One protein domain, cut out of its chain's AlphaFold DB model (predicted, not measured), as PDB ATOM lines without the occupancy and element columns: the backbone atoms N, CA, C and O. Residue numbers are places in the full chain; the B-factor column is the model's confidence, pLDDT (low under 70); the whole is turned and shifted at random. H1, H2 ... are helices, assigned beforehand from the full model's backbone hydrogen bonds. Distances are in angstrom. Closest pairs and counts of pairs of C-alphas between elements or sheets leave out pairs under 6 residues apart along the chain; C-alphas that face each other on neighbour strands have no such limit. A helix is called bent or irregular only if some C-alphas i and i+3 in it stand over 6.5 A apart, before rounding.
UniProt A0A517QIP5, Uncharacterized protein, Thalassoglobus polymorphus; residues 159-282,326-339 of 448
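AT A GLANCE: This is residues 159 to 282 and 326 to 339 of the 448 residues of an uncharacterized protein of Thalassoglobus polymorphus (UniProt A0A517QIP5). One long helix, H7, runs along one side of the body; H5 crosses its early part nearly at a right angle, H6 folds back on that same part, and H8 packs on both H7 and H3. H3 and H1 run side by side, H2 folds onto H3, and the short H4 lies farthest from the mean of the C-alphas. The printed part has 138 residues with eight named helices, H1 to H8 in chain order, and no named strand; its class is all helix. It is compact, with a radius of gyration of the C-alphas of 15.1 A and spans of 45 by 34 by 26 A.

HOW THE PARTS SIT: H7, residues 256 to 280, touches H5, residues 220 to 236, about perpendicular at 82 degrees; the closest C-alphas, of Phe 226 and Thr 259, are 5.5 A apart. H6, residues 240 to 247, forms a hairpin with H7, at a shallow tilt of 30 degrees, with C-alphas 246 and 258 closest at 5.9 A. H8, residues 331 to 338, touches H7 through residues 267 to 274 of H7, with C-alphas 271 and 331 closest at 6.4 A. H8 also touches H3, residues 189 to 203, with C-alphas 198 and 337 closest at 5.9 A. H3 and H7 only just touch, with 3 pairs of C-alphas within 8 A, the closest being those of Leu 190 and Met 270 at 6.9 A. H2, residues 178 to 185, forms a hairpin with H3, with C-alphas 184 and 192 closest at 5.8 A. H1, residues 159 to 175, touches H3 the same way at a shallow tilt of 27 degrees, with C-alphas 175 and 203 closest at 6.4 A. H4, residues 208 to 211, is close to H5 but not clearly touching, with C-alphas 211 and 220 closest at 6.8 A. Every O i to N i+4 pair is within hydrogen-bond range in H2, H3, H6, H7 and H8, against 11 of 13 in H1 and 9 of 13 in H5; H4 is too short for such a pair.

IN THESE COORDINATES: H7 is 36.6 A long, from C-alpha 256 at (53.714, -43.044, -24.606) to C-alpha 280 at (17.578, -38.221, -21.971). H5 is 24.7 A, H1 24.6 A and H3 21.6 A; H8 is 11.4 A, H2 and H6 10.4 A each, and H4 5.3 A. H1 begins at C-alpha 159, (28.368, -47.307, -31.718). H1 and H5 are irregular: C-alphas 171 and 174 are 7.7 A apart, and C-alphas 221 and 224 are 7.6 A apart.

THE WHOLE: The C-alphas farthest apart, of Gln 209 and Lys 282, are 49.8 A apart. Residues 283 to 325 are not printed, and C-alphas 282 and 326 are 15.6 A apart across the cut. Of the links printed whole, those from H4 to H5 and H6 to H7 are short and the others tight. Mean pLDDT of the printed part is 87.9; residues 249 to 255, 281 and 326 to 328 are under 70.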
ATOM      1  N   GLU A 159      28.120 -46.058 -30.988       95.50
ATOM      2  CA  GLU A 159      28.368 -47.307 -31.718       95.50
ATOM      3  C   GLU A 159      29.868 -47.598 -31.861       95.50
ATOM      4  O   GLU A 159      30.300 -48.743 -31.734       95.50
ATOM      5  N   GLU A 160      30.681 -46.565 -32.099       94.94
ATOM      6  CA  GLU A 160      32.139 -46.701 -32.160       94.94
ATOM      7  C   GLU A 160      32.708 -47.101 -30.797       94.94
ATOM      8  O   GLU A 160      33.534 -48.013 -30.720       94.94
ATOM      9  N   LEU A 161      32.248 -46.450 -29.723       96.19
ATOM     10  CA  LEU A 161      32.648 -46.783 -28.360       96.19
ATOM     11  C   LEU A 161      32.290 -48.237 -28.036       96.19
ATOM     12  O   LEU A 161      33.154 -48.960 -27.549       96.19
ATOM     13  N   ALA A 162      31.082 -48.693 -28.384       96.69
ATOM     14  CA  ALA A 162      30.672 -50.085 -28.199       96.69
ATOM     15  C   ALA A 162      31.625 -51.075 -28.888       96.69
ATOM     16  O   ALA A 162      32.129 -51.992 -28.240       96.69
ATOM     17  N   ARG A 163      31.966 -50.841 -30.163       96.38
ATOM     18  CA  ARG A 163      32.920 -51.687 -30.909       96.38
ATOM     19  C   ARG A 163      34.314 -51.701 -30.279       96.38
ATOM     20  O   ARG A 163      34.994 -52.725 -30.288       96.38
ATOM     21  N   ILE A 164      34.772 -50.569 -29.743       96.19
ATOM     22  CA  ILE A 164      36.079 -50.488 -29.074       96.19
ATOM     23  C   ILE A 164      36.055 -51.232 -27.739       96.19
ATOM     24  O   ILE A 164      37.019 -51.927 -27.421       96.19
ATOM     25  N   MET A 165      34.965 -51.131 -26.979       97.31
ATOM     26  CA  MET A 165      34.802 -51.862 -25.722       97.31
ATOM     27  C   MET A 165      34.701 -53.373 -25.952       97.31
ATOM     28  O   MET A 165      35.357 -54.133 -25.246       97.31
ATOM     29  N   GLU A 166      34.001 -53.812 -26.999       97.12
ATOM     30  CA  GLU A 166      34.004 -55.210 -27.451       97.12
ATOM     31  C   GLU A 166      35.416 -55.660 -27.859       97.12
ATOM     32  O   GLU A 166      35.869 -56.753 -27.508       97.12
ATOM     33  N   LYS A 167      36.176 -54.792 -28.541       97.06
ATOM     34  CA  LYS A 167      37.566 -55.093 -28.889       97.06
ATOM     35  C   LYS A 167      38.441 -55.248 -27.644       97.06
ATOM     36  O   LYS A 167      39.235 -56.190 -27.607       97.06
ATOM     37  N   ILE A 168      38.292 -54.379 -26.641       96.56
ATOM     38  CA  ILE A 168      38.967 -54.494 -25.336       96.56
ATOM     39  C   ILE A 168      38.620 -55.831 -24.683       96.56
ATOM     40  O   ILE A 168      39.526 -56.568 -24.304       96.56
ATOM     41  N   GLU A 169      37.331 -56.170 -24.618       96.81
ATOM     42  CA  GLU A 169      36.858 -57.439 -24.064       96.81
ATOM     43  C   GLU A 169      37.509 -58.626 -24.789       96.81
ATOM     44  O   GLU A 169      38.058 -59.512 -24.141       96.81
ATOM     45  N   SER A 170      37.566 -58.608 -26.126       97.00
ATOM     46  CA  SER A 170      38.183 -59.682 -26.919       97.00
ATOM     47  C   SER A 170      39.691 -59.840 -26.679       97.00
ATOM     48  O   SER A 170      40.188 -60.965 -26.611       97.00
ATOM     49  N   LEU A 171      40.426 -58.728 -26.541       95.75
ATOM     50  CA  LEU A 171      41.873 -58.738 -26.300       95.75
ATOM     51  C   LEU A 171      42.190 -59.291 -24.909       95.75
ATOM     52  O   LEU A 171      43.172 -60.010 -24.720       95.75
ATOM     53  N   GLU A 172      41.327 -58.988 -23.947       95.81
ATOM     54  CA  GLU A 172      41.556 -59.263 -22.536       95.81
ATOM     55  C   GLU A 172      40.721 -60.430 -21.993       95.81
ATOM     56  O   GLU A 172      40.790 -60.743 -20.807       95.81
ATOM     57  N   ASN A 173      39.982 -61.132 -22.857       95.25
ATOM     58  CA  ASN A 173      39.079 -62.220 -22.471       95.25
ATOM     59  C   ASN A 173      39.784 -63.336 -21.676       95.25
ATOM     60  O   ASN A 173      39.184 -63.981 -20.820       95.25
ATOM     61  N   HIS A 174      41.074 -63.553 -21.933       95.25
ATOM     62  CA  HIS A 174      41.898 -64.533 -21.224       95.25
ATOM     63  C   HIS A 174      42.201 -64.150 -19.761       95.25
ATOM     64  O   HIS A 174      42.640 -65.003 -18.994       95.25
ATOM     65  N   LYS A 175      41.985 -62.886 -19.367       94.25
ATOM     66  CA  LYS A 175      42.175 -62.380 -17.995       94.25
ATOM     67  C   LYS A 175      40.889 -62.388 -17.164       94.25
ATOM     68  O   LYS A 175      40.936 -62.074 -15.976       94.25
ATOM     69  N   LEU A 176      39.746 -62.705 -17.770       95.69
ATOM     70  CA  LEU A 176      38.448 -62.717 -17.103       95.69
ATOM     71  C   LEU A 176      38.096 -64.144 -16.660       95.69
ATOM     72  O   LEU A 176      38.118 -65.068 -17.472       95.69
ATOM     73  N   SER A 177      37.764 -64.321 -15.377       96.69
ATOM     74  CA  SER A 177      37.185 -65.568 -14.862       96.69
ATOM     75  C   SER A 177      35.729 -65.727 -15.320       96.69
ATOM     76  O   SER A 177      35.093 -64.766 -15.759       96.69
ATOM     77  N   ASP A 178      35.163 -66.926 -15.176       97.06
ATOM     78  CA  ASP A 178      33.746 -67.159 -15.495       97.06
ATOM     79  C   ASP A 178      32.797 -66.376 -14.568       97.06
ATOM     80  O   ASP A 178      31.723 -65.939 -14.990       97.06
ATOM     81  N   GLU A 179      33.223 -66.116 -13.328       97.12
ATOM     82  CA  GLU A 179      32.520 -65.224 -12.402       97.12
ATOM     83  C   GLU A 179      32.520 -63.778 -12.921       97.12
ATOM     84  O   GLU A 179      31.456 -63.172 -13.040       97.12
ATOM     85  N   ASN A 180      33.678 -63.268 -13.358       96.56
ATOM     86  CA  ASN A 180      33.810 -61.927 -13.938       96.56
ATOM     87  C   ASN A 180      32.964 -61.770 -15.208       96.56
ATOM     88  O   ASN A 180      32.367 -60.722 -15.437       96.56
ATOM     89  N   ARG A 181      32.889 -62.814 -16.044       96.62
ATOM     90  CA  ARG A 181      32.023 -62.829 -17.236       96.62
ATOM     91  C   ARG A 181      30.548 -62.784 -16.860       96.62
ATOM     92  O   ARG A 181      29.773 -62.076 -17.496       96.62
ATOM     93  N   SER A 182      30.166 -63.519 -15.820       96.31
ATOM     94  CA  SER A 182      28.796 -63.508 -15.308       96.31
ATOM     95  C   SER A 182      28.421 -62.135 -14.752       96.31
ATOM     96  O   SER A 182      27.321 -61.659 -15.011       96.31
ATOM     97  N   GLU A 183      29.336 -61.469 -14.040       95.56
ATOM     98  CA  GLU A 183      29.159 -60.086 -13.579       95.56
ATOM     99  C   GLU A 183      29.039 -59.112 -14.756       95.56
ATOM    100  O   GLU A 183      28.128 -58.285 -14.789       95.56
ATOM    101  N   LEU A 184      29.898 -59.243 -15.769       95.81
ATOM    102  CA  LEU A 184      29.860 -58.391 -16.953       95.81
ATOM    103  C   LEU A 184      28.540 -58.536 -17.730       95.81
ATOM    104  O   LEU A 184      27.978 -57.540 -18.171       95.81
ATOM    105  N   ASN A 185      28.014 -59.756 -17.848       95.94
ATOM    106  CA  ASN A 185      26.755 -60.052 -18.543       95.94
ATOM    107  C   ASN A 185      25.495 -59.592 -17.805       95.94
ATOM    108  O   ASN A 185      24.431 -59.563 -18.412       95.94
ATOM    109  N   ARG A 186      25.599 -59.219 -16.525       95.06
ATOM    110  CA  ARG A 186      24.495 -58.590 -15.780       95.06
ATOM    111  C   ARG A 186      24.379 -57.091 -16.036       95.06
ATOM    112  O   ARG A 186      23.395 -56.493 -15.619       95.06
ATOM    113  N   ASN A 187      25.391 -56.493 -16.656       94.31
ATOM    114  CA  ASN A 187      25.447 -55.068 -16.921       94.31
ATOM    115  C   ASN A 187      25.328 -54.817 -18.426       94.31
ATOM    116  O   ASN A 187      25.908 -55.545 -19.237       94.31
ATOM    117  N   GLU A 188      24.644 -53.737 -18.790       93.19
ATOM    118  CA  GLU A 188      24.523 -53.262 -20.168       93.19
ATOM    119  C   GLU A 188      25.108 -51.848 -20.321       93.19
ATOM    120  O   GLU A 188      25.560 -51.215 -19.357       93.19
ATOM    121  N   GLY A 189      25.198 -51.393 -21.574       93.56
ATOM    122  CA  GLY A 189      25.618 -50.040 -21.927       93.56
ATOM    123  C   GLY A 189      26.918 -49.585 -21.259       93.56
ATOM    124  O   GLY A 189      27.935 -50.281 -21.243       93.56
ATOM    125  N   LEU A 190      26.887 -48.375 -20.705       93.50
ATOM    126  CA  LEU A 190      28.057 -47.749 -20.095       93.50
ATOM    127  C   LEU A 190      28.453 -48.419 -18.761       93.50
ATOM    128  O   LEU A 190      29.636 -48.433 -18.412       93.50
ATOM    129  N   SER A 191      27.499 -49.030 -18.044       92.69
ATOM    130  CA  SER A 191      27.763 -49.733 -16.779       92.69
ATOM    131  C   SER A 191      28.600 -50.985 -17.034       92.69
ATOM    132  O   SER A 191      29.596 -51.242 -16.346       92.69
ATOM    133  N   ARG A 192      28.280 -51.710 -18.116       95.19
ATOM    134  CA  ARG A 192      29.089 -52.833 -18.607       95.19
ATOM    135  C   ARG A 192      30.521 -52.403 -18.891       95.19
ATOM    136  O   ARG A 192      31.459 -53.080 -18.478       95.19
ATOM    137  N   TYR A 193      30.702 -51.264 -19.561       95.75
ATOM    138  CA  TYR A 193      32.029 -50.768 -19.927       95.75
ATOM    139  C   TYR A 193      32.881 -50.444 -18.701       95.75
ATOM    140  O   TYR A 193      34.042 -50.847 -18.641       95.75
ATOM    141  N   LEU A 194      32.316 -49.779 -17.694       94.25
ATOM    142  CA  LEU A 194      33.040 -49.505 -16.452       94.25
ATOM    143  C   LEU A 194      33.370 -50.773 -15.674       94.25
ATOM    144  O   LEU A 194      34.492 -50.912 -15.181       94.25
ATOM    145  N   THR A 195      32.422 -51.707 -15.608       95.31
ATOM    146  CA  THR A 195      32.617 -53.007 -14.960       95.31
ATOM    147  C   THR A 195      33.760 -53.774 -15.621       95.31
ATOM    148  O   THR A 195      34.667 -54.224 -14.923       95.31
ATOM    149  N   LEU A 196      33.807 -53.818 -16.959       96.25
ATOM    150  CA  LEU A 196      34.916 -54.411 -17.708       96.25
ATOM    151  C   LEU A 196      36.257 -53.795 -17.300       96.25
ATOM    152  O   LEU A 196      37.174 -54.511 -16.906       96.25
ATOM    153  N   ILE A 197      36.374 -52.467 -17.347       95.62
ATOM    154  CA  ILE A 197      37.644 -51.791 -17.053       95.62
ATOM    155  C   ILE A 197      38.071 -52.009 -15.592       95.62
ATOM    156  O   ILE A 197      39.249 -52.256 -15.321       95.62
ATOM    157  N   LYS A 198      37.122 -51.980 -14.649       94.44
ATOM    158  CA  LYS A 198      37.370 -52.262 -13.229       94.44
ATOM    159  C   LYS A 198      37.884 -53.689 -13.019       94.44
ATOM    160  O   LYS A 198      38.885 -53.869 -12.326       94.44
ATOM    161  N   LEU A 199      37.254 -54.679 -13.652       95.12
ATOM    162  CA  LEU A 199      37.679 -56.078 -13.589       95.12
ATOM    163  C   LEU A 199      39.069 -56.262 -14.208       95.12
ATOM    164  O   LEU A 199      39.919 -56.935 -13.627       95.12
ATOM    165  N   LEU A 200      39.359 -55.622 -15.341       94.44
ATOM    166  CA  LEU A 200      40.687 -55.682 -15.957       94.44
ATOM    167  C   LEU A 200      41.774 -55.084 -15.061       94.44
ATOM    168  O   LEU A 200      42.863 -55.657 -14.949       94.44
ATOM    169  N   LYS A 201      41.468 -53.986 -14.366       92.69
ATOM    170  CA  LYS A 201      42.366 -53.364 -13.387       92.69
ATOM    171  C   LYS A 201      42.613 -54.262 -12.167       92.69
ATOM    172  O   LYS A 201      43.718 -54.294 -11.642       92.69
ATOM    173  N   GLN A 202      41.611 -55.011 -11.714       92.38
ATOM    174  CA  GLN A 202      41.759 -55.923 -10.573       92.38
ATOM    175  C   GLN A 202      42.523 -57.208 -10.929       92.38
ATOM    176  O   GLN A 202      43.292 -57.712 -10.111       92.38
ATOM    177  N   ASN A 203      42.338 -57.726 -12.146       91.25
ATOM    178  CA  ASN A 203      42.891 -59.019 -12.556       91.25
ATOM    179  C   ASN A 203      44.264 -58.925 -13.238       91.25
ATOM    180  O   ASN A 203      44.970 -59.930 -13.350       91.25
ATOM    181  N   THR A 204      44.689 -57.737 -13.675       89.50
ATOM    182  CA  THR A 204      45.988 -57.579 -14.336       89.50
ATOM    183  C   THR A 204      47.100 -57.335 -13.321       89.50
ATOM    184  O   THR A 204      47.165 -56.301 -12.664       89.50
ATOM    185  N   ARG A 205      48.041 -58.280 -13.231       88.00
ATOM    186  CA  ARG A 205      49.272 -58.113 -12.448       88.00
ATOM    187  C   ARG A 205      50.382 -57.554 -13.325       88.00
ATOM    188  O   ARG A 205      50.803 -58.196 -14.285       88.00
ATOM    189  N   ILE A 206      50.901 -56.390 -12.956       85.81
ATOM    190  CA  ILE A 206      52.010 -55.750 -13.667       85.81
ATOM    191  C   ILE A 206      53.302 -56.074 -12.944       85.81
ATOM    192  O   ILE A 206      53.406 -55.904 -11.729       85.81
ATOM    193  N   ARG A 207      54.303 -56.522 -13.698       87.81
ATOM    194  CA  ARG A 207      55.644 -56.723 -13.155       87.81
ATOM    195  C   ARG A 207      56.241 -55.364 -12.803       87.81
ATOM    196  O   ARG A 207      56.184 -54.440 -13.610       87.81
ATOM    197  N   GLU A 208      56.870 -55.255 -11.638       85.25
ATOM    198  CA  GLU A 208      57.453 -53.994 -11.152       85.25
ATOM    199  C   GLU A 208      58.404 -53.345 -12.180       85.25
ATOM    200  O   GLU A 208      58.379 -52.136 -12.384       85.25
ATOM    201  N   GLN A 209      59.173 -54.162 -12.907       86.19
ATOM    202  CA  GLN A 209      60.092 -53.721 -13.965       86.19
ATOM    203  C   GLN A 209      59.410 -53.054 -15.174       86.19
ATOM    204  O   GLN A 209      60.044 -52.291 -15.898       86.19
ATOM    205  N   ASP A 210      58.140 -53.370 -15.430       86.81
ATOM    206  CA  ASP A 210      57.394 -52.820 -16.559       86.81
ATOM    207  C   ASP A 210      56.657 -51.538 -16.157       86.81
ATOM    208  O   ASP A 210      56.411 -50.690 -17.010       86.81
ATOM    209  N   ARG A 211      56.414 -51.319 -14.854       84.56
ATOM    210  CA  ARG A 211      55.790 -50.092 -14.334       84.56
ATOM    211  C   ARG A 211      56.574 -48.832 -14.691       84.56
ATOM    212  O   ARG A 211      55.968 -47.812 -14.990       84.56
ATOM    213  N   SER A 212      57.907 -48.891 -14.717       85.19
ATOM    214  CA  SER A 212      58.740 -47.732 -15.070       85.19
ATOM    215  C   SER A 212      58.656 -47.330 -16.545       85.19
ATOM    216  O   SER A 212      59.105 -46.245 -16.897       85.19
ATOM    217  N   LYS A 213      58.125 -48.204 -17.410       85.88
ATOM    218  CA  LYS A 213      57.909 -47.924 -18.838       85.88
ATOM    219  C   LYS A 213      56.531 -47.315 -19.102       85.88
ATOM    220  O   LYS A 213      56.255 -46.908 -20.222       85.88
ATOM    221  N   ILE A 214      55.662 -47.289 -18.092       84.50
ATOM    222  CA  ILE A 214      54.282 -46.838 -18.219       84.50
ATOM    223  C   ILE A 214      54.220 -45.355 -17.837       84.50
ATOM    224  O   ILE A 214      54.700 -44.977 -16.763       84.50
ATOM    225  N   PRO A 215      53.606 -44.497 -18.667       83.88
ATOM    226  CA  PRO A 215      53.444 -43.089 -18.334       83.88
ATOM    227  C   PRO A 215      52.633 -42.897 -17.038       83.88
ATOM    228  O   PRO A 215      51.638 -43.591 -16.835       83.88
ATOM    229  N   PRO A 216      52.964 -41.905 -16.189       77.69
ATOM    230  CA  PRO A 216      52.401 -41.749 -14.837       77.69
ATOM    231  C   PRO A 216      50.888 -41.458 -14.780       77.69
ATOM    232  O   PRO A 216      50.300 -41.430 -13.700       77.69
ATOM    233  N   HIS A 217      50.255 -41.212 -15.926       82.94
ATOM    234  CA  HIS A 217      48.823 -40.925 -16.050       82.94
ATOM    235  C   HIS A 217      48.049 -42.009 -16.800       82.94
ATOM    236  O   HIS A 217      46.825 -41.915 -16.903       82.94
ATOM    237  N   VAL A 218      48.744 -43.018 -17.326       86.56
ATOM    238  CA  VAL A 218      48.101 -44.162 -17.961       86.56
ATOM    239  C   VAL A 218      47.787 -45.197 -16.893       86.56
ATOM    240  O   VAL A 218      48.627 -45.448 -16.032       86.56
ATOM    241  N   VAL A 219      46.595 -45.797 -16.951       89.25
ATOM    242  CA  VAL A 219      46.240 -46.954 -16.121       89.25
ATOM    243  C   VAL A 219      47.207 -48.086 -16.456       89.25
ATOM    244  O   VAL A 219      47.135 -48.625 -17.566       89.25
ATOM    245  N   PRO A 220      48.114 -48.455 -15.540       89.75
ATOM    246  CA  PRO A 220      49.178 -49.382 -15.874       89.75
ATOM    247  C   PRO A 220      48.654 -50.742 -16.357       89.75
ATOM    248  O   PRO A 220      49.224 -51.350 -17.262       89.75
ATOM    249  N   GLU A 221      47.527 -51.185 -15.807       92.25
ATOM    250  CA  GLU A 221      46.904 -52.478 -16.086       92.25
ATOM    251  C   GLU A 221      46.356 -52.581 -17.512       92.25
ATOM    252  O   GLU A 221      46.220 -53.677 -18.051       92.25
ATOM    253  N   LEU A 222      46.080 -51.437 -18.139       92.19
ATOM    254  CA  LEU A 222      45.479 -51.333 -19.467       92.19
ATOM    255  C   LEU A 222      46.474 -50.837 -20.516       92.19
ATOM    256  O   LEU A 222      46.110 -50.676 -21.677       92.19
ATOM    257  N   PHE A 223      47.731 -50.586 -20.129       92.56
ATOM    258  CA  PHE A 223      48.736 -50.001 -21.016       92.56
ATOM    259  C   PHE A 223      48.901 -50.814 -22.309       92.56
ATOM    260  O   PHE A 223      48.782 -50.266 -23.402       92.56
ATOM    261  N   GLN A 224      49.086 -52.134 -22.190       92.25
ATOM    262  CA  GLN A 224      49.232 -53.031 -23.346       92.25
ATOM    263  C   GLN A 224      47.955 -53.099 -24.191       92.25
ATOM    264  O   GLN A 224      48.023 -53.131 -25.419       92.25
ATOM    265  N   THR A 225      46.788 -53.077 -23.545       94.31
ATOM    266  CA  THR A 225      45.488 -53.057 -24.221       94.31
ATOM    267  C   THR A 225      45.349 -51.802 -25.075       94.31
ATOM    268  O   THR A 225      45.002 -51.875 -26.250       94.31
ATOM    269  N   PHE A 226      45.673 -50.637 -24.517       94.50
ATOM    270  CA  PHE A 226      45.611 -49.360 -25.222       94.50
ATOM    271  C   PHE A 226      46.650 -49.258 -26.351       94.50
ATOM    272  O   PHE A 226      46.342 -48.719 -27.420       94.50
ATOM    273  N   GLU A 227      47.847 -49.827 -26.176       92.56
ATOM    274  CA  GLU A 227      48.811 -49.977 -27.273       92.56
ATOM    275  C   GLU A 227      48.234 -50.841 -28.406       92.56
ATOM    276  O   GLU A 227      48.299 -50.448 -29.572       92.56
ATOM    277  N   ALA A 228      47.596 -51.969 -28.079       93.81
ATOM    278  CA  ALA A 228      46.969 -52.861 -29.056       93.81
ATOM    279  C   ALA A 228      45.727 -52.252 -29.739       93.81
ATOM    280  O   ALA A 228      45.435 -52.575 -30.893       93.81
ATOM    281  N   LEU A 229      45.014 -51.338 -29.074       94.06
ATOM    282  CA  LEU A 229      43.893 -50.593 -29.660       94.06
ATOM    283  C   LEU A 229      44.332 -49.503 -30.631       94.06
ATOM    284  O   LEU A 229      43.574 -49.137 -31.526       94.06
ATOM    285  N   THR A 230      45.539 -48.966 -30.471       92.38
ATOM    286  CA  THR A 230      46.046 -47.881 -31.318       92.38
ATOM    287  C   THR A 230      45.957 -48.192 -32.822       92.38
ATOM    288  O   THR A 230      45.392 -47.368 -33.549       92.38
ATOM    289  N   PRO A 231      46.462 -49.334 -33.340       92.31
ATOM    290  CA  PRO A 231      46.318 -49.664 -34.759       92.31
ATOM    291  C   PRO A 231      44.854 -49.865 -35.163       92.31
ATOM    292  O   PRO A 231      44.462 -49.417 -36.236       92.31
ATOM    293  N   PHE A 232      44.028 -50.448 -34.289       93.00
ATOM    294  CA  PHE A 232      42.601 -50.636 -34.549       93.00
ATOM    295  C   PHE A 232      41.875 -49.297 -34.739       93.00
ATOM    296  O   PHE A 232      41.171 -49.119 -35.726       93.00
ATOM    297  N   LEU A 233      42.105 -48.319 -33.858       90.12
ATOM    298  CA  LEU A 233      41.514 -46.981 -33.968       90.12
ATOM    299  C   LEU A 233      42.009 -46.217 -35.201       90.12
ATOM    300  O   LEU A 233      41.251 -45.458 -35.800       90.12
ATOM    301  N   ARG A 234      43.270 -46.425 -35.600       88.62
ATOM    302  CA  ARG A 234      43.845 -45.804 -36.802       88.62
ATOM    303  C   ARG A 234      43.269 -46.385 -38.090       88.62
ATOM    304  O   ARG A 234      42.952 -45.628 -38.999       88.62
ATOM    305  N   GLU A 235      43.146 -47.707 -38.170       90.12
ATOM    306  CA  GLU A 235      42.733 -48.400 -39.392       90.12
ATOM    307  C   GLU A 235      41.208 -48.499 -39.526       90.12
ATOM    308  O   GLU A 235      40.665 -48.280 -40.606       90.12
ATOM    309  N   LYS A 236      40.515 -48.837 -38.434       89.62
ATOM    310  CA  LYS A 236      39.082 -49.169 -38.427       89.62
ATOM    311  C   LYS A 236      38.191 -48.090 -37.814       89.62
ATOM    312  O   LYS A 236      36.975 -48.242 -37.865       89.62
ATOM    313  N   GLY A 237      38.753 -47.026 -37.235       86.44
ATOM    314  CA  GLY A 237      37.950 -45.900 -36.750       86.44
ATOM    315  C   GLY A 237      37.176 -45.240 -37.897       86.44
ATOM    316  O   GLY A 237      37.712 -45.097 -38.996       86.44
ATOM    317  N   GLU A 238      35.931 -44.824 -37.674       89.38
ATOM    318  CA  GLU A 238      35.164 -44.073 -38.680       89.38
ATOM    319  C   GLU A 238      35.382 -42.561 -38.496       89.38
ATOM    320  O   GLU A 238      35.385 -41.794 -39.458       89.38
ATOM    321  N   ASN A 239      35.641 -42.126 -37.261       91.06
ATOM    322  CA  ASN A 239      35.885 -40.733 -36.915       91.06
ATOM    323  C   ASN A 239      37.306 -40.245 -37.284       91.06
ATOM    324  O   ASN A 239      38.279 -40.460 -36.555       91.06
ATOM    325  N   GLU A 240      37.412 -39.502 -38.390       92.62
ATOM    326  CA  GLU A 240      38.660 -38.867 -38.847       92.62
ATOM    327  C   GLU A 240      39.272 -37.892 -37.826       92.62
ATOM    328  O   GLU A 240      40.493 -37.754 -37.753       92.62
ATOM    329  N   ILE A 241      38.464 -37.244 -36.978       92.12
ATOM    330  CA  ILE A 241      38.978 -36.353 -35.925       92.12
ATOM    331  C   ILE A 241      39.734 -37.173 -34.877       92.12
ATOM    332  O   ILE A 241      40.820 -36.777 -34.453       92.12
ATOM    333  N   VAL A 242      39.199 -38.336 -34.488       92.62
ATOM    334  CA  VAL A 242      39.872 -39.261 -33.564       92.62
ATOM    335  C   VAL A 242      41.162 -39.788 -34.186       92.62
ATOM    336  O   VAL A 242      42.200 -39.755 -33.525       92.62
ATOM    337  N   LYS A 243      41.148 -40.196 -35.461       92.50
ATOM    338  CA  LYS A 243      42.368 -40.634 -36.162       92.50
ATOM    339  C   LYS A 243      43.442 -39.556 -36.165       92.50
ATOM    340  O   LYS A 243      44.560 -39.812 -35.724       92.50
ATOM    341  N   ASN A 244      43.092 -38.346 -36.598       90.38
ATOM    342  CA  ASN A 244      44.016 -37.218 -36.636       90.38
ATOM    343  C   ASN A 244      44.549 -36.900 -35.240       90.38
ATOM    344  O   ASN A 244      45.757 -36.786 -35.059       90.38
ATOM    345  N   TYR A 245      43.685 -36.888 -34.223       90.25
ATOM    346  CA  TYR A 245      44.101 -36.712 -32.836       90.25
ATOM    347  C   TYR A 245      45.091 -37.788 -32.370       90.25
ATOM    348  O   TYR A 245      46.030 -37.476 -31.644       90.25
ATOM    349  N   LEU A 246      44.956 -39.045 -32.795       89.56
ATOM    350  CA  LEU A 246      45.911 -40.114 -32.464       89.56
ATOM    351  C   LEU A 246      47.217 -40.057 -33.285       89.56
ATOM    352  O   LEU A 246      48.202 -40.698 -32.900       89.56
ATOM    353  N   LEU A 247      47.236 -39.317 -34.399       84.31
ATOM    354  CA  LEU A 247      48.385 -39.155 -35.304       84.31
ATOM    355  C   LEU A 247      49.175 -37.858 -35.067       84.31
ATOM    356  O   LEU A 247      50.372 -37.816 -35.350       84.31
ATOM    357  N   ASP A 248      48.545 -36.830 -34.497       81.94
ATOM    358  CA  ASP A 248      49.093 -35.484 -34.261       81.94
ATOM    359  C   ASP A 248      50.145 -35.436 -33.123       81.94
ATOM    360  O   ASP A 248      50.232 -34.498 -32.337       81.94
ATOM    361  N   GLY A 249      50.843 -36.544 -32.870       64.69
ATOM    362  CA  GLY A 249      51.710 -36.766 -31.705       64.69
ATOM    363  C   GLY A 249      53.201 -36.689 -32.012       64.69
ATOM    364  O   GLY A 249      53.995 -37.222 -31.245       64.69
ATOM    365  N   LYS A 250      53.590 -36.087 -33.142       57.88
ATOM    366  CA  LYS A 250      54.934 -36.237 -33.723       57.88
ATOM    367  C   LYS A 250      56.096 -35.679 -32.881       57.88
ATOM    368  O   LYS A 250      57.234 -35.995 -33.201       57.88
ATOM    369  N   GLU A 251      55.854 -34.911 -31.816       55.97
ATOM    370  CA  GLU A 251      56.910 -34.102 -31.173       55.97
ATOM    371  C   GLU A 251      57.371 -34.552 -29.774       55.97
ATOM    372  O   GLU A 251      58.397 -34.082 -29.293       55.97
ATOM    373  N   TRP A 252      56.694 -35.492 -29.116       51.88
ATOM    374  CA  TRP A 252      57.123 -36.030 -27.815       51.88
ATOM    375  C   TRP A 252      57.177 -37.558 -27.916       51.88
ATOM    376  O   TRP A 252      56.141 -38.165 -28.170       51.88
ATOM    377  N   ASN A 253      58.366 -38.161 -27.751       56.41
ATOM    378  CA  ASN A 253      58.657 -39.608 -27.653       56.41
ATOM    379  C   ASN A 253      57.457 -40.535 -27.975       56.41
ATOM    380  O   ASN A 253      56.754 -41.025 -27.094       56.41
ATOM    381  N   GLY A 254      57.208 -40.721 -29.276       59.34
ATOM    382  CA  GLY A 254      55.889 -40.945 -29.889       59.34
ATOM    383  C   GLY A 254      55.095 -42.230 -29.612       59.34
ATOM    384  O   GLY A 254      54.184 -42.509 -30.385       59.34
ATOM    385  N   LYS A 255      55.385 -43.013 -28.567       63.72
ATOM    386  CA  LYS A 255      54.551 -44.177 -28.178       63.72
ATOM    387  C   LYS A 255      53.710 -43.895 -26.933       63.72
ATOM    388  O   LYS A 255      52.494 -44.079 -26.954       63.72
ATOM    389  N   ASP A 256      54.326 -43.310 -25.914       71.19
ATOM    390  CA  ASP A 256      53.714 -43.044 -24.606       71.19
ATOM    391  C   ASP A 256      52.507 -42.099 -24.681       71.19
ATOM    392  O   ASP A 256      51.508 -42.261 -23.973       71.19
ATOM    393  N   ILE A 257      52.563 -41.122 -25.588       81.56
ATOM    394  CA  ILE A 257      51.472 -40.165 -25.781       81.56
ATOM    395  C   ILE A 257      50.279 -40.801 -26.470       81.56
ATOM    396  O   ILE A 257      49.147 -40.446 -26.148       81.56
ATOM    397  N   THR A 258      50.494 -41.707 -27.423       86.31
ATOM    398  CA  THR A 258      49.371 -42.297 -28.153       86.31
ATOM    399  C   THR A 258      48.496 -43.106 -27.206       86.31
ATOM    400  O   THR A 258      47.281 -42.927 -27.215       86.31
ATOM    401  N   THR A 259      49.103 -43.869 -26.301       89.69
ATOM    402  CA  THR A 259      48.393 -44.607 -25.252       89.69
ATOM    403  C   THR A 259      47.585 -43.687 -24.332       89.69
ATOM    404  O   THR A 259      46.407 -43.937 -24.077       89.69
ATOM    405  N   LEU A 260      48.173 -42.567 -23.893       89.19
ATOM    406  CA  LEU A 260      47.461 -41.564 -23.095       89.19
ATOM    407  C   LEU A 260      46.296 -40.923 -23.869       89.19
ATOM    408  O   LEU A 260      45.240 -40.661 -23.297       89.19
ATOM    409  N   ARG A 261      46.468 -40.682 -25.174       91.31
ATOM    410  CA  ARG A 261      45.419 -40.144 -26.048       91.31
ATOM    411  C   ARG A 261      44.278 -41.141 -26.238       91.31
ATOM    412  O   ARG A 261      43.129 -40.722 -26.146       91.31
ATOM    413  N   VAL A 262      44.567 -42.432 -26.426       94.19
ATOM    414  CA  VAL A 262      43.547 -43.498 -26.470       94.19
ATOM    415  C   VAL A 262      42.762 -43.533 -25.161       94.19
ATOM    416  O   VAL A 262      41.535 -43.458 -25.188       94.19
ATOM    417  N   GLN A 263      43.455 -43.548 -24.018       94.12
ATOM    418  CA  GLN A 263      42.812 -43.488 -22.706       94.12
ATOM    419  C   GLN A 263      41.915 -42.248 -22.573       94.12
ATOM    420  O   GLN A 263      40.772 -42.350 -22.133       94.12
ATOM    421  N   GLY A 264      42.412 -41.076 -22.973       93.12
ATOM    422  CA  GLY A 264      41.644 -39.838 -22.915       93.12
ATOM    423  C   GLY A 264      40.388 -39.871 -23.783       93.12
ATOM    424  O   GLY A 264      39.335 -39.422 -23.333       93.12
ATOM    425  N   VAL A 265      40.483 -40.414 -25.003       94.88
ATOM    426  CA  VAL A 265      39.337 -40.573 -25.912       94.88
ATOM    427  C   VAL A 265      38.284 -41.471 -25.274       94.88
ATOM    428  O   VAL A 265      37.113 -41.099 -25.262       94.88
ATOM    429  N   LEU A 266      38.681 -42.596 -24.673       95.69
ATOM    430  CA  LEU A 266      37.753 -43.490 -23.974       95.69
ATOM    431  C   LEU A 266      37.061 -42.783 -22.804       95.69
ATOM    432  O   LEU A 266      35.833 -42.741 -22.772       95.69
ATOM    433  N   ILE A 267      37.828 -42.165 -21.896       93.50
ATOM    434  CA  ILE A 267      37.289 -41.429 -20.737       93.50
ATOM    435  C   ILE A 267      36.288 -40.368 -21.192       93.50
ATOM    436  O   ILE A 267      35.168 -40.318 -20.686       93.50
ATOM    437  N   LYS A 268      36.674 -39.521 -22.154       93.38
ATOM    438  CA  LYS A 268      35.814 -38.428 -22.607       93.38
ATOM    439  C   LYS A 268      34.540 -38.951 -23.275       93.38
ATOM    440  O   LYS A 268      33.468 -38.421 -23.005       93.38
ATOM    441  N   SER A 269      34.646 -40.000 -24.090       95.00
ATOM    442  CA  SER A 269      33.491 -40.599 -24.775       95.00
ATOM    443  C   SER A 269      32.494 -41.199 -23.785       95.00
ATOM    444  O   SER A 269      31.299 -40.946 -23.894       95.00
ATOM    445  N   MET A 270      32.981 -41.912 -22.764       94.69
ATOM    446  CA  MET A 270      32.138 -42.444 -21.690       94.69
ATOM    447  C   MET A 270      31.431 -41.337 -20.901       94.69
ATOM    448  O   MET A 270      30.255 -41.463 -20.577       94.69
ATOM    449  N   ILE A 271      32.121 -40.230 -20.619       90.38
ATOM    450  CA  ILE A 271      31.531 -39.081 -19.917       90.38
ATOM    451  C   ILE A 271      30.462 -38.398 -20.762       90.38
ATOM    452  O   ILE A 271      29.391 -38.088 -20.247       90.38
ATOM    453  N   GLU A 272      30.727 -38.160 -22.047       90.31
ATOM    454  CA  GLU A 272      29.727 -37.571 -22.939       90.31
ATOM    455  C   GLU A 272      28.507 -38.479 -23.088       90.31
ATOM    456  O   GLU A 272      27.387 -37.970 -23.049       90.31
ATOM    457  N   GLN A 273      28.696 -39.801 -23.155       91.69
ATOM    458  CA  GLN A 273      27.586 -40.749 -23.160       91.69
ATOM    459  C   GLN A 273      26.804 -40.713 -21.840       91.69
ATOM    460  O   GLN A 273      25.584 -40.618 -21.880       91.69
ATOM    461  N   ALA A 274      27.472 -40.681 -20.681       89.12
ATOM    462  CA  ALA A 274      26.796 -40.570 -19.384       89.12
ATOM    463  C   ALA A 274      25.982 -39.271 -19.269       89.12
ATOM    464  O   ALA A 274      24.854 -39.269 -18.779       89.12
ATOM    465  N   ILE A 275      26.533 -38.153 -19.751       85.12
ATOM    466  CA  ILE A 275      25.831 -36.867 -19.800       85.12
ATOM    467  C   ILE A 275      24.649 -36.935 -20.772       85.12
ATOM    468  O   ILE A 275      23.595 -36.380 -20.473       85.12
ATOM    469  N   ALA A 276      24.804 -37.581 -21.929       86.00
ATOM    470  CA  ALA A 276      23.729 -37.745 -22.901       86.00
ATOM    471  C   ALA A 276      22.586 -38.601 -22.333       86.00
ATOM    472  O   ALA A 276      21.437 -38.173 -22.415       86.00
ATOM    473  N   SER A 277      22.897 -39.722 -21.676       83.12
ATOM    474  CA  SER A 277      21.918 -40.555 -20.970       83.12
ATOM    475  C   SER A 277      21.202 -39.763 -19.870       83.12
ATOM    476  O   SER A 277      19.978 -39.788 -19.802       83.12
ATOM    477  N   ARG A 278      21.928 -38.941 -19.096       78.88
ATOM    478  CA  ARG A 278      21.333 -38.039 -18.087       78.88
ATOM    479  C   ARG A 278      20.475 -36.915 -18.676       78.88
ATOM    480  O   ARG A 278      19.590 -36.396 -18.010       78.88
ATOM    481  N   LYS A 279      20.755 -36.474 -19.903       76.62
ATOM    482  CA  LYS A 279      19.903 -35.499 -20.605       76.62
ATOM    483  C   LYS A 279      18.643 -36.151 -21.166       76.62
ATOM    484  O   LYS A 279      17.638 -35.465 -21.316       76.62
ATOM    485  N   GLN A 280      18.721 -37.434 -21.518       73.25
ATOM    486  CA  GLN A 280      17.578 -38.221 -21.971       73.25
ATOM    487  C   GLN A 280      16.679 -38.640 -20.809       73.25
ATOM    488  O   GLN A 280      15.462 -38.663 -20.991       73.25
ATOM    489  N   SER A 281      17.234 -38.889 -19.614       68.38
ATOM    490  CA  SER A 281      16.430 -38.949 -18.394       68.38
ATOM    491  C   SER A 281      15.787 -37.579 -18.199       68.38
ATOM    492  O   SER A 281      16.467 -36.584 -17.939       68.38
ATOM    493  N   LYS A 282      14.480 -37.525 -18.451       70.50
ATOM    494  CA  LYS A 282      13.661 -36.317 -18.452       70.50
ATOM    495  C   LYS A 282      13.928 -35.543 -17.162       70.50
ATOM    496  O   LYS A 282      13.614 -36.036 -16.085       70.50
ATOM    497  N   PRO A 326      19.440 -47.850 -12.415       54.81
ATOM    498  CA  PRO A 326      20.586 -48.683 -12.026       54.81
ATOM    499  C   PRO A 326      21.781 -48.593 -13.013       54.81
ATOM    500  O   PRO A 326      22.901 -48.969 -12.669       54.81
ATOM    501  N   GLU A 327      21.565 -48.027 -14.207       58.72
ATOM    502  CA  GLU A 327      22.552 -47.623 -15.215       58.72
ATOM    503  C   GLU A 327      23.109 -46.177 -15.152       58.72
ATOM    504  O   GLU A 327      24.030 -45.827 -15.893       58.72
ATOM    505  N   SER A 328      22.572 -45.296 -14.318       68.38
ATOM    506  CA  SER A 328      22.982 -43.910 -14.131       68.38
ATOM    507  C   SER A 328      24.345 -43.883 -13.457       68.38
ATOM    508  O   SER A 328      24.521 -43.978 -12.248       68.38
ATOM    509  N   ILE A 329      25.343 -43.744 -14.307       76.81
ATOM    510  CA  ILE A 329      26.737 -43.810 -13.924       76.81
ATOM    511  C   ILE A 329      27.186 -42.494 -13.314       76.81
ATOM    512  O   ILE A 329      27.080 -41.426 -13.929       76.81
ATOM    513  N   ASP A 330      27.730 -42.576 -12.102       79.94
ATOM    514  CA  ASP A 330      28.437 -41.478 -11.459       79.94
ATOM    515  C   ASP A 330      29.667 -41.100 -12.300       79.94
ATOM    516  O   ASP A 330      30.566 -41.916 -12.527       79.94
ATOM    517  N   LEU A 331      29.746 -39.845 -12.752       80.25
ATOM    518  CA  LEU A 331      30.894 -39.326 -13.507       80.25
ATOM    519  C   LEU A 331      32.215 -39.499 -12.747       80.25
ATOM    520  O   LEU A 331      33.279 -39.640 -13.357       80.25
ATOM    521  N   ARG A 332      32.165 -39.499 -11.411       77.25
ATOM    522  CA  ARG A 332      33.330 -39.763 -10.571       77.25
ATOM    523  C   ARG A 332      33.787 -41.218 -10.681       77.25
ATOM    524  O   ARG A 332      34.995 -41.446 -10.728       77.25
ATOM    525  N   SER A 333      32.869 -42.176 -10.808       77.88
ATOM    526  CA  SER A 333      33.206 -43.596 -10.992       77.88
ATOM    527  C   SER A 333      33.966 -43.849 -12.301       77.88
ATOM    528  O   SER A 333      34.943 -44.603 -12.305       77.88
ATOM    529  N   ILE A 334      33.612 -43.142 -13.389       85.25
ATOM    530  CA  ILE A 334      34.357 -43.187 -14.660       85.25
ATOM    531  C   ILE A 334      35.801 -42.756 -14.415       85.25
ATOM    532  O   ILE A 334      36.740 -43.430 -14.825       85.25
ATOM    533  N   TRP A 335      36.012 -41.661 -13.691       82.12
ATOM    534  CA  TRP A 335      37.362 -41.205 -13.383       82.12
ATOM    535  C   TRP A 335      38.143 -42.167 -12.507       82.12
ATOM    536  O   TRP A 335      39.281 -42.495 -12.828       82.12
ATOM    537  N   GLU A 336      37.565 -42.602 -11.392       80.44
ATOM    538  CA  GLU A 336      38.243 -43.477 -10.433       80.44
ATOM    539  C   GLU A 336      38.660 -44.810 -11.071       80.44
ATOM    540  O   GLU A 336      39.714 -45.361 -10.739       80.44
ATOM    541  N   THR A 337      37.897 -45.264 -12.065       85.38
ATOM    542  CA  THR A 337      38.223 -46.429 -12.893       85.38
ATOM    543  C   THR A 337      39.516 -46.217 -13.694       85.38
ATOM    544  O   THR A 337      40.331 -47.134 -13.798       85.38
ATOM    545  N   PHE A 338      39.760 -44.995 -14.180       85.56
ATOM    546  CA  PHE A 338      40.920 -44.644 -15.007       85.56
ATOM    547  C   PHE A 338      42.057 -43.919 -14.271       85.56
ATOM    548  O   PHE A 338      43.093 -43.618 -14.867       85.56
ATOM    549  N   TYR A 339      41.912 -43.640 -12.976       81.31
ATOM    550  CA  TYR A 339      43.014 -43.131 -12.167       81.31
ATOM    551  C   TYR A 339      43.882 -44.291 -11.653       81.31
ATOM    552  O   TYR A 339      43.348 -45.285 -11.143       81.31
TER     553      TYR A 339